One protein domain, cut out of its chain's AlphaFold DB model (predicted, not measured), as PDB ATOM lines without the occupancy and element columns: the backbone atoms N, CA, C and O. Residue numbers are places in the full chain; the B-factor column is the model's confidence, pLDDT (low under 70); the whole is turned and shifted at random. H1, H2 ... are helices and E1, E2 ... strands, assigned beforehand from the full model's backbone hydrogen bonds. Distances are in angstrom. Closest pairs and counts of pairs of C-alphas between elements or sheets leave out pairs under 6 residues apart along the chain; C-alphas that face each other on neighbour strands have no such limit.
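This is residues 2 to 18 and 50 to 99 of the 99 residues of the protein "Isopentenyl-diphosphate delta-isomerase" of Gracilibacillus boraciitolerans JCM 21714 (UniProt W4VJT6). A small hairpin, E1 and E2, makes one end of an elongated model; from there the long helix H2 and two extended stretches, residues 60 to 70 and 91 to 99, run lengthwise, and helix H1 lies slanted at the other end. The printed part has 67 residues with H1, E1, E2 and H2 in chain order; it is mostly helix, its sheet E1 - E2 antiparallel. It is loose, radius of gyration of the C-alphas 14.0 A, spanning 42 by 22 by 18 A.

E1, residues 52 to 54, and E2, residues 57 to 59, form an antiparallel hairpin at 142 degrees, with N 52 and O 59 within hydrogen-bond range at 3.0 A. Residues 64 to 65 pair with 92 to 93, parallel. H2, residues 73 to 89, is apart from E1. H1, residues 3 to 16, only just touches H2, with 3 pairs of C-alphas within 8 A, through residues 10 to 13 and 74 to 75 alone; the closest C-alphas, of Ser 10 and Met 74, are 7.0 A apart. Their tilt is steep, 49 degrees, the same way. In H1 and H2 every O i to N i+4 pair is within hydrogen-bond range.

E1 measures 6.6 A, E2 6.4 A, H2 24.9 A and H1 20.2 A from first to last C-alpha. C-alpha 3 is at (-57.142, -7.045, 34.506), C-alpha 89 at (-37.249, 19.506, 21.422).

The C-alphas farthest apart, of Asp 3 and Leu 50, stand 43.6 A apart. Residues 19 to 49 are not printed; C-alphas 18 and 50 are 31.9 A apart across the cut. The link E2 to H2 is long. Residues 2, 3 and 99 have pLDDT under 70.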
ATOM      1  N   THR A   2     -60.247  -8.051  31.628       54.69
ATOM      2  CA  THR A   2     -59.472  -6.810  31.414       54.69
ATOM      3  C   THR A   2     -58.228  -6.667  32.310       54.69
ATOM      4  O   THR A   2     -57.201  -6.188  31.841       54.69
ATOM      5  N   ASP A   3     -58.270  -7.160  33.556       60.25
ATOM      6  CA  ASP A   3     -57.142  -7.045  34.506       60.25
ATOM      7  C   ASP A   3     -55.843  -7.701  34.010       60.25
ATOM      8  O   ASP A   3     -54.752  -7.189  34.245       60.25
ATOM      9  N   SER A   4     -55.951  -8.793  33.245       78.06
ATOM     10  CA  SER A   4     -54.792  -9.514  32.703       78.06
ATOM     11  C   SER A   4     -53.994  -8.689  31.687       78.06
ATOM     12  O   SER A   4     -52.779  -8.858  31.590       78.06
ATOM     13  N   ILE A   5     -54.650  -7.808  30.926       79.56
ATOM     14  CA  ILE A   5     -53.982  -7.006  29.897       79.56
ATOM     15  C   ILE A   5     -53.255  -5.829  30.540       79.56
ATOM     16  O   ILE A   5     -52.078  -5.621  30.253       79.56
ATOM     17  N   HIS A   6     -53.926  -5.092  31.428       81.62
ATOM     18  CA  HIS A   6     -53.319  -3.968  32.141       81.62
ATOM     19  C   HIS A   6     -52.090  -4.406  32.939       81.62
ATOM     20  O   HIS A   6     -51.044  -3.766  32.848       81.62
ATOM     21  N   GLN A   7     -52.183  -5.543  33.636       83.75
ATOM     22  CA  GLN A   7     -51.057  -6.104  34.375       83.75
ATOM     23  C   GLN A   7     -49.882  -6.459  33.454       83.75
ATOM     24  O   GLN A   7     -48.761  -6.020  33.701       83.75
ATOM     25  N   ARG A   8     -50.136  -7.143  32.331       85.75
ATOM     26  CA  ARG A   8     -49.093  -7.484  31.350       85.75
ATOM     27  C   ARG A   8     -48.404  -6.246  30.759       85.75
ATOM     28  O   ARG A   8     -47.227  -6.301  30.413       85.75
ATOM     29  N   LYS A   9     -49.125  -5.131  30.602       85.88
ATOM     30  CA  LYS A   9     -48.552  -3.870  30.100       85.88
ATOM     31  C   LYS A   9     -47.659  -3.185  31.129       85.88
ATOM     32  O   LYS A   9     -46.604  -2.684  30.751       85.88
ATOM     33  N   SER A  10     -48.044  -3.196  32.403       87.25
ATOM     34  CA  SER A  10     -47.174  -2.727  33.487       87.25
ATOM     35  C   SER A  10     -45.915  -3.590  33.597       87.25
ATOM     36  O   SER A  10     -44.813  -3.055  33.600       87.25
ATOM     37  N   GLU A  11     -46.061  -4.919  33.551       88.94
ATOM     38  CA  GLU A  11     -44.926  -5.854  33.550       88.94
ATOM     39  C   GLU A  11     -43.991  -5.624  32.356       88.94
ATOM     40  O   GLU A  11     -42.775  -5.698  32.505       88.94
ATOM     41  N   HIS A  12     -44.524  -5.300  31.172       89.44
ATOM     42  CA  HIS A  12     -43.694  -4.956  30.017       89.44
ATOM     43  C   HIS A  12     -42.820  -3.725  30.286       89.44
ATOM     44  O   HIS A  12     -41.625  -3.771  30.008       89.44
ATOM     45  N   ILE A  13     -43.391  -2.659  30.862       90.50
ATOM     46  CA  ILE A  13     -42.627  -1.464  31.249       90.50
ATOM     47  C   ILE A  13     -41.522  -1.848  32.237       90.50
ATOM     48  O   ILE A  13     -40.370  -1.479  32.036       90.50
ATOM     49  N   GLU A  14     -41.856  -2.596  33.288       91.38
ATOM     50  CA  GLU A  14     -40.902  -2.978  34.331       91.38
ATOM     51  C   GLU A  14     -39.761  -3.837  33.780       91.38
ATOM     52  O   GLU A  14     -38.591  -3.531  34.007       91.38
ATOM     53  N   LEU A  15     -40.087  -4.872  32.999       91.12
ATOM     54  CA  LEU A  15     -39.103  -5.747  32.369       91.12
ATOM     55  C   LEU A  15     -38.176  -4.973  31.433       91.12
ATOM     56  O   LEU A  15     -36.969  -5.204  31.464       91.12
ATOM     57  N   SER A  16     -38.708  -4.030  30.650       90.31
ATOM     58  CA  SER A  16     -37.914  -3.179  29.757       90.31
ATOM     59  C   SER A  16     -36.925  -2.264  30.484       90.31
ATOM     60  O   SER A  16     -35.979  -1.791  29.857       90.31
ATOM     61  N   LEU A  17     -37.115  -2.022  31.783       90.25
ATOM     62  CA  LEU A  17     -36.210  -1.225  32.614       90.25
ATOM     63  C   LEU A  17     -35.130  -2.070  33.312       90.25
ATOM     64  O   LEU A  17     -34.261  -1.514  33.982       90.25
ATOM     65  N   THR A  18     -35.165  -3.398  33.173       91.75
ATOM     66  CA  THR A  18     -34.154  -4.292  33.760       91.75
ATOM     67  C   THR A  18     -32.896  -4.381  32.895       91.75
ATOM     68  O   THR A  18     -32.958  -4.269  31.671       91.75
ATOM     69  N   LEU A  50     -29.586  20.356  12.131       97.31
ATOM     70  CA  LEU A  50     -30.162  19.031  12.364       97.31
ATOM     71  C   LEU A  50     -31.605  18.927  11.860       97.31
ATOM     72  O   LEU A  50     -32.227  17.879  12.015       97.31
ATOM     73  N   THR A  51     -32.172  19.973  11.266       97.75
ATOM     74  CA  THR A  51     -33.555  19.914  10.808       97.75
ATOM     75  C   THR A  51     -33.757  18.815   9.765       97.75
ATOM     76  O   THR A  51     -32.900  18.503   8.937       97.75
ATOM     77  N   ALA A  52     -34.921  18.177   9.824       97.19
ATOM     78  CA  ALA A  52     -35.286  17.091   8.927       97.19
ATOM     79  C   ALA A  52     -36.741  17.238   8.484       97.19
ATOM     80  O   ALA A  52     -37.543  17.877   9.157       97.19
ATOM     81  N   THR A  53     -37.105  16.637   7.351       96.81
ATOM     82  CA  THR A  53     -38.507  16.559   6.916       96.81
ATOM     83  C   THR A  53     -38.991  15.120   6.982       96.81
ATOM     84  O   THR A  53     -38.377  14.230   6.396       96.81
ATOM     85  N   PHE A  54     -40.119  14.890   7.649       94.81
ATOM     86  CA  PHE A  54     -40.743  13.575   7.757       94.81
ATOM     87  C   PHE A  54     -42.257  13.692   7.586       94.81
ATOM     88  O   PHE A  54     -42.900  14.504   8.244       94.81
ATOM     89  N   PHE A  55     -42.827  12.929   6.647       93.94
ATOM     90  CA  PHE A  55     -44.243  13.025   6.243       93.94
ATOM     91  C   PHE A  55     -44.744  14.466   5.993       93.94
ATOM     92  O   PHE A  55     -45.887  14.803   6.289       93.94
ATOM     93  N   GLY A  56     -43.884  15.323   5.435       94.62
ATOM     94  CA  GLY A  56     -44.212  16.721   5.131       94.62
ATOM     95  C   GLY A  56     -44.163  17.675   6.330       94.62
ATOM     96  O   GLY A  56     -44.503  18.841   6.163       94.62
ATOM     97  N   GLN A  57     -43.739  17.211   7.508       93.31
ATOM     98  CA  GLN A  57     -43.500  18.040   8.689       93.31
ATOM     99  C   GLN A  57     -42.004  18.303   8.859       93.31
ATOM    100  O   GLN A  57     -41.192  17.400   8.649       93.31
ATOM    101  N   THR A  58     -41.647  19.522   9.260       96.06
ATOM    102  CA  THR A  58     -40.273  19.884   9.629       96.06
ATOM    103  C   THR A  58     -40.031  19.541  11.095       96.06
ATOM    104  O   THR A  58     -40.819  19.917  11.958       96.06
ATOM    105  N   LEU A  59     -38.937  18.833  11.364       96.81
ATOM    106  CA  LEU A  59     -38.476  18.427  12.687       96.81
ATOM    107  C   LEU A  59     -37.198  19.178  13.033       96.81
ATOM    108  O   LEU A  59     -36.396  19.451  12.141       96.81
ATOM    109  N   SER A  60     -36.967  19.431  14.318       97.50
ATOM    110  CA  SER A  60     -35.724  20.062  14.790       97.50
ATOM    111  C   SER A  60     -34.510  19.126  14.728       97.50
ATOM    112  O   SER A  60     -33.375  19.588  14.800       97.50
ATOM    113  N   ALA A  61     -34.740  17.814  14.638       97.38
ATOM    114  CA  ALA A  61     -33.713  16.776  14.571       97.38
ATOM    115  C   ALA A  61     -34.223  15.570  13.756       97.38
ATOM    116  O   ALA A  61     -35.434  15.319  13.755       97.38
ATOM    117  N   PRO A  62     -33.350  14.745  13.140       96.31
ATOM    118  CA  PRO A  62     -33.742  13.490  12.498       96.31
ATOM    119  C   PRO A  62     -33.952  12.389  13.556       96.31
ATOM    120  O   PRO A  62     -33.318  11.336  13.523       96.31
ATOM    121  N   PHE A  63     -34.804  12.660  14.543       96.56
ATOM    122  CA  PHE A  63     -35.014  11.828  15.723       96.56
ATOM    123  C   PHE A  63     -36.502  11.742  16.073       96.56
ATOM    124  O   PHE A  63     -37.253  12.710  15.930       96.56
ATOM    125  N   LEU A  64     -36.924  10.572  16.554       96.06
ATOM    126  CA  LEU A  64     -38.273  10.344  17.057       96.06
ATOM    127  C   LEU A  64     -38.256   9.405  18.261       96.06
ATOM    128  O   LEU A  64     -37.412   8.514  18.365       96.06
ATOM    129  N   ILE A  65     -39.239   9.578  19.136       96.69
ATOM    130  CA  ILE A  65     -39.548   8.645  20.215       96.69
ATOM    131  C   ILE A  65     -40.584   7.656  19.675       96.69
ATOM    132  O   ILE A  65     -41.718   8.033  19.367       96.69
ATOM    133  N   SER A  66     -40.179   6.395  19.526       94.56
ATOM    134  CA  SER A  66     -41.038   5.332  18.992       94.56
ATOM    135  C   SER A  66     -42.095   4.873  20.006       94.56
ATOM    136  O   SER A  66     -42.032   5.193  21.194       94.56
ATOM    137  N   SER A  67     -43.063   4.091  19.531       92.94
ATOM    138  CA  SER A  67     -44.145   3.530  20.337       92.94
ATOM    139  C   SER A  67     -43.612   2.578  21.408       92.94
ATOM    140  O   SER A  67     -42.960   1.588  21.076       92.94
ATOM    141  N   MET A  68     -43.934   2.844  22.677       92.00
ATOM    142  CA  MET A  68     -43.500   2.011  23.809       92.00
ATOM    143  C   MET A  68     -44.668   1.518  24.664       92.00
ATOM    144  O   MET A  68     -44.778   0.325  24.924       92.00
ATOM    145  N   THR A  69     -45.560   2.413  25.105       89.69
ATOM    146  CA  THR A  69     -46.584   2.056  26.099       89.69
ATOM    147  C   THR A  69     -47.899   2.826  25.940       89.69
ATOM    148  O   THR A  69     -47.956   3.866  25.281       89.69
ATOM    149  N   GLY A  70     -48.974   2.297  26.527       86.62
ATOM    150  CA  GLY A  70     -50.325   2.857  26.510       86.62
ATOM    151  C   GLY A  70     -51.308   1.971  27.280       86.62
ATOM    152  O   GLY A  70     -51.126   0.763  27.368       86.62
ATOM    153  N   GLY A  71     -52.361   2.555  27.856       81.62
ATOM    154  CA  GLY A  71     -53.409   1.780  28.532       81.62
ATOM    155  C   GLY A  71     -53.009   1.179  29.886       81.62
ATOM    156  O   GLY A  71     -53.532   0.139  30.246       81.62
ATOM    157  N   ALA A  72     -52.100   1.795  30.641       83.12
ATOM    158  CA  ALA A  72     -51.859   1.515  32.062       83.12
ATOM    159  C   ALA A  72     -51.607   2.849  32.791       83.12
ATOM    160  O   ALA A  72     -51.184   3.812  32.153       83.12
ATOM    161  N   GLU A  73     -51.831   2.931  34.104       83.62
ATOM    162  CA  GLU A  73     -51.636   4.185  34.862       83.62
ATOM    163  C   GLU A  73     -50.185   4.691  34.761       83.62
ATOM    164  O   GLU A  73     -49.927   5.854  34.445       83.62
ATOM    165  N   MET A  74     -49.215   3.783  34.909       86.25
ATOM    166  CA  MET A  74     -47.794   4.098  34.730       86.25
ATOM    167  C   MET A  74     -47.479   4.569  33.300       86.25
ATOM    168  O   MET A  74     -46.667   5.476  33.106       86.25
ATOM    169  N   ALA A  75     -48.159   4.001  32.297       91.00
ATOM    170  CA  ALA A  75     -47.994   4.377  30.895       91.00
ATOM    171  C   ALA A  75     -48.423   5.824  30.631       91.00
ATOM    172  O   ALA A  75     -47.791   6.512  29.833       91.00
ATOM    173  N   GLU A  76     -49.469   6.306  31.309       91.75
ATOM    174  CA  GLU A  76     -49.921   7.691  31.176       91.75
ATOM    175  C   GLU A  76     -48.842   8.674  31.642       91.75
ATOM    176  O   GLU A  76     -48.532   9.637  30.938       91.75
ATOM    177  N   THR A  77     -48.229   8.405  32.797       93.44
ATOM    178  CA  THR A  77     -47.167   9.261  33.346       93.44
ATOM    179  C   THR A  77     -45.946   9.282  32.423       93.44
ATOM    180  O   THR A  77     -45.419  10.353  32.119       93.44
ATOM    181  N   ILE A  78     -45.532   8.115  31.919       94.50
ATOM    182  CA  ILE A  78     -44.416   7.994  30.970       94.50
ATOM    183  C   ILE A  78     -44.718   8.771  29.685       94.50
ATOM    184  O   ILE A  78     -43.934   9.634  29.289       94.50
ATOM    185  N   ASN A  79     -45.874   8.529  29.064       95.81
ATOM    186  CA  ASN A  79     -46.244   9.178  27.808       95.81
ATOM    187  C   ASN A  79     -46.378  10.695  27.961       95.81
ATOM    188  O   ASN A  79     -45.968  11.432  27.067       95.81
ATOM    189  N   ARG A  80     -46.896  11.182  29.094       96.00
ATOM    190  CA  ARG A  80     -46.984  12.618  29.390       96.00
ATOM    191  C   ARG A  80     -45.603  13.266  29.442       96.00
ATOM    192  O   ARG A  80     -45.397  14.305  28.819       96.00
ATOM    193  N   ASN A  81     -44.660  12.651  30.150       96.81
ATOM    194  CA  ASN A  81     -43.304  13.184  30.277       96.81
ATOM    195  C   ASN A  81     -42.565  13.175  28.931       96.81
ATOM    196  O   ASN A  81     -41.924  14.164  28.576       96.81
ATOM    197  N   LEU A  82     -42.702  12.093  28.158       96.94
ATOM    198  CA  LEU A  82     -42.108  11.986  26.824       96.94
ATOM    199  C   LEU A  82     -42.718  12.987  25.842       96.94
ATOM    200  O   LEU A  82     -41.977  13.602  25.084       96.94
ATOM    201  N   ALA A  83     -44.034  13.200  25.888       97.31
ATOM    202  CA  ALA A  83     -44.703  14.196  25.057       97.31
ATOM    203  C   ALA A  83     -44.214  15.619  25.359       97.31
ATOM    204  O   ALA A  83     -43.938  16.371  24.432       97.31
ATOM    205  N   ILE A  84     -44.049  15.979  26.640       98.25
ATOM    206  CA  ILE A  84     -43.504  17.289  27.035       98.25
ATOM    207  C   ILE A  84     -42.078  17.466  26.499       98.25
ATOM    208  O   ILE A  84     -41.761  18.515  25.943       98.25
ATOM    209  N   ALA A  85     -41.227  16.448  26.644       97.69
ATOM    210  CA  ALA A  85     -39.859  16.500  26.135       97.69
ATOM    211  C   ALA A  85     -39.824  16.595  24.601       97.69
ATOM    212  O   ALA A  85     -39.092  17.416  24.056       97.69
ATOM    213  N   ALA A  86     -40.642  15.801  23.904       97.12
ATOM    214  CA  ALA A  86     -40.732  15.819  22.449       97.12
ATOM    215  C   ALA A  86     -41.201  17.181  21.921       97.12
ATOM    216  O   ALA A  86     -40.586  17.707  20.998       97.12
ATOM    217  N   GLU A  87     -42.214  17.784  22.546       96.56
ATOM    218  CA  GLU A  87     -42.701  19.124  22.201       96.56
ATOM    219  C   GLU A  87     -41.599  20.177  22.371       96.56
ATOM    220  O   GLU A  87     -41.332  20.960  21.463       96.56
ATOM    221  N   GLN A  88     -40.898  20.165  23.510       97.62
ATOM    222  CA  GLN A  88     -39.814  21.114  23.789       97.62
ATOM    223  C   GLN A  88     -38.639  20.990  22.815       97.62
ATOM    224  O   GLN A  88     -37.967  21.983  22.543       97.62
ATOM    225  N   GLN A  89     -38.367  19.781  22.323       97.00
ATOM    226  CA  GLN A  89     -37.249  19.506  21.422       97.00
ATOM    227  C   GLN A  89     -37.646  19.518  19.938       97.00
ATOM    228  O   GLN A  89     -36.768  19.469  19.081       97.00
ATOM    229  N   GLY A  90     -38.939  19.593  19.608       96.06
ATOM    230  CA  GLY A  90     -39.439  19.495  18.233       96.06
ATOM    231  C   GLY A  90     -39.247  18.104  17.616       96.06
ATOM    232  O   GLY A  90     -38.884  17.982  16.444       96.06
ATOM    233  N   TRP A  91     -39.443  17.056  18.418       96.81
ATOM    234  CA  TRP A  91     -39.362  15.656  17.998       96.81
ATOM    235  C   TRP A  91     -40.748  15.060  17.755       96.81
ATOM    236  O   TRP A  91     -41.740  15.465  18.356       96.81
ATOM    237  N   ILE A  92     -40.805  14.017  16.928       95.75
ATOM    238  CA  ILE A  92     -42.010  13.191  16.808       95.75
ATOM    239  C   ILE A  92     -42.100  12.248  18.004       95.75
ATOM    240  O   ILE A  92     -41.108  11.625  18.392       95.75
ATOM    241  N   PHE A  93     -43.312  12.078  18.528       96.38
ATOM    242  CA  PHE A  93     -43.625  11.084  19.546       96.38
ATOM    243  C   PHE A  93     -44.759  10.161  19.085       96.38
ATOM    244  O   PHE A  93     -45.837  10.627  18.718       96.38
ATOM    245  N   ALA A  94     -44.515   8.849  19.113       94.44
ATOM    246  CA  ALA A  94     -45.501   7.817  18.807       94.44
ATOM    247  C   ALA A  94     -45.969   7.095  20.082       94.44
ATOM    248  O   ALA A  94     -45.167   6.719  20.935       94.44
ATOM    249  N   LEU A  95     -47.278   6.858  20.193       93.38
ATOM    250  CA  LEU A  95     -47.886   6.164  21.331       93.38
ATOM    251  C   LEU A  95     -47.915   4.643  21.121       93.38
ATOM    252  O   LEU A  95     -48.014   4.161  19.993       93.38
ATOM    253  N   GLY A  96     -47.838   3.886  22.218       90.62
ATOM    254  CA  GLY A  96     -48.042   2.435  22.212       90.62
ATOM    255  C   GLY A  96     -49.522   2.038  22.193       90.62
ATOM    256  O   GLY A  96     -50.408   2.879  22.348       90.62
ATOM    257  N   SER A  97     -49.792   0.736  22.035       86.75
ATOM    258  CA  SER A  97     -51.163   0.198  22.051       86.75
ATOM    259  C   SER A  97     -51.883   0.550  23.349       86.75
ATOM    260  O   SER A  97     -51.341   0.338  24.436       86.75
ATOM    261  N   THR A  98     -53.129   1.010  23.254       81.25
ATOM    262  CA  THR A  98     -54.002   1.280  24.406       81.25
ATOM    263  C   THR A  98     -54.892   0.092  24.758       81.25
ATOM    264  O   THR A  98     -55.183  -0.093  25.938       81.25
ATOM    265  N   GLU A  99     -55.189  -0.769  23.784       64.56
ATOM    266  CA  GLU A  99     -55.919  -2.040  23.940       64.56
ATOM    267  C   GLU A  99     -55.009  -3.210  24.314       64.56
ATOM    268  O   GLU A  99     -53.806  -3.183  23.935       64.56
TER     269      GLU A  99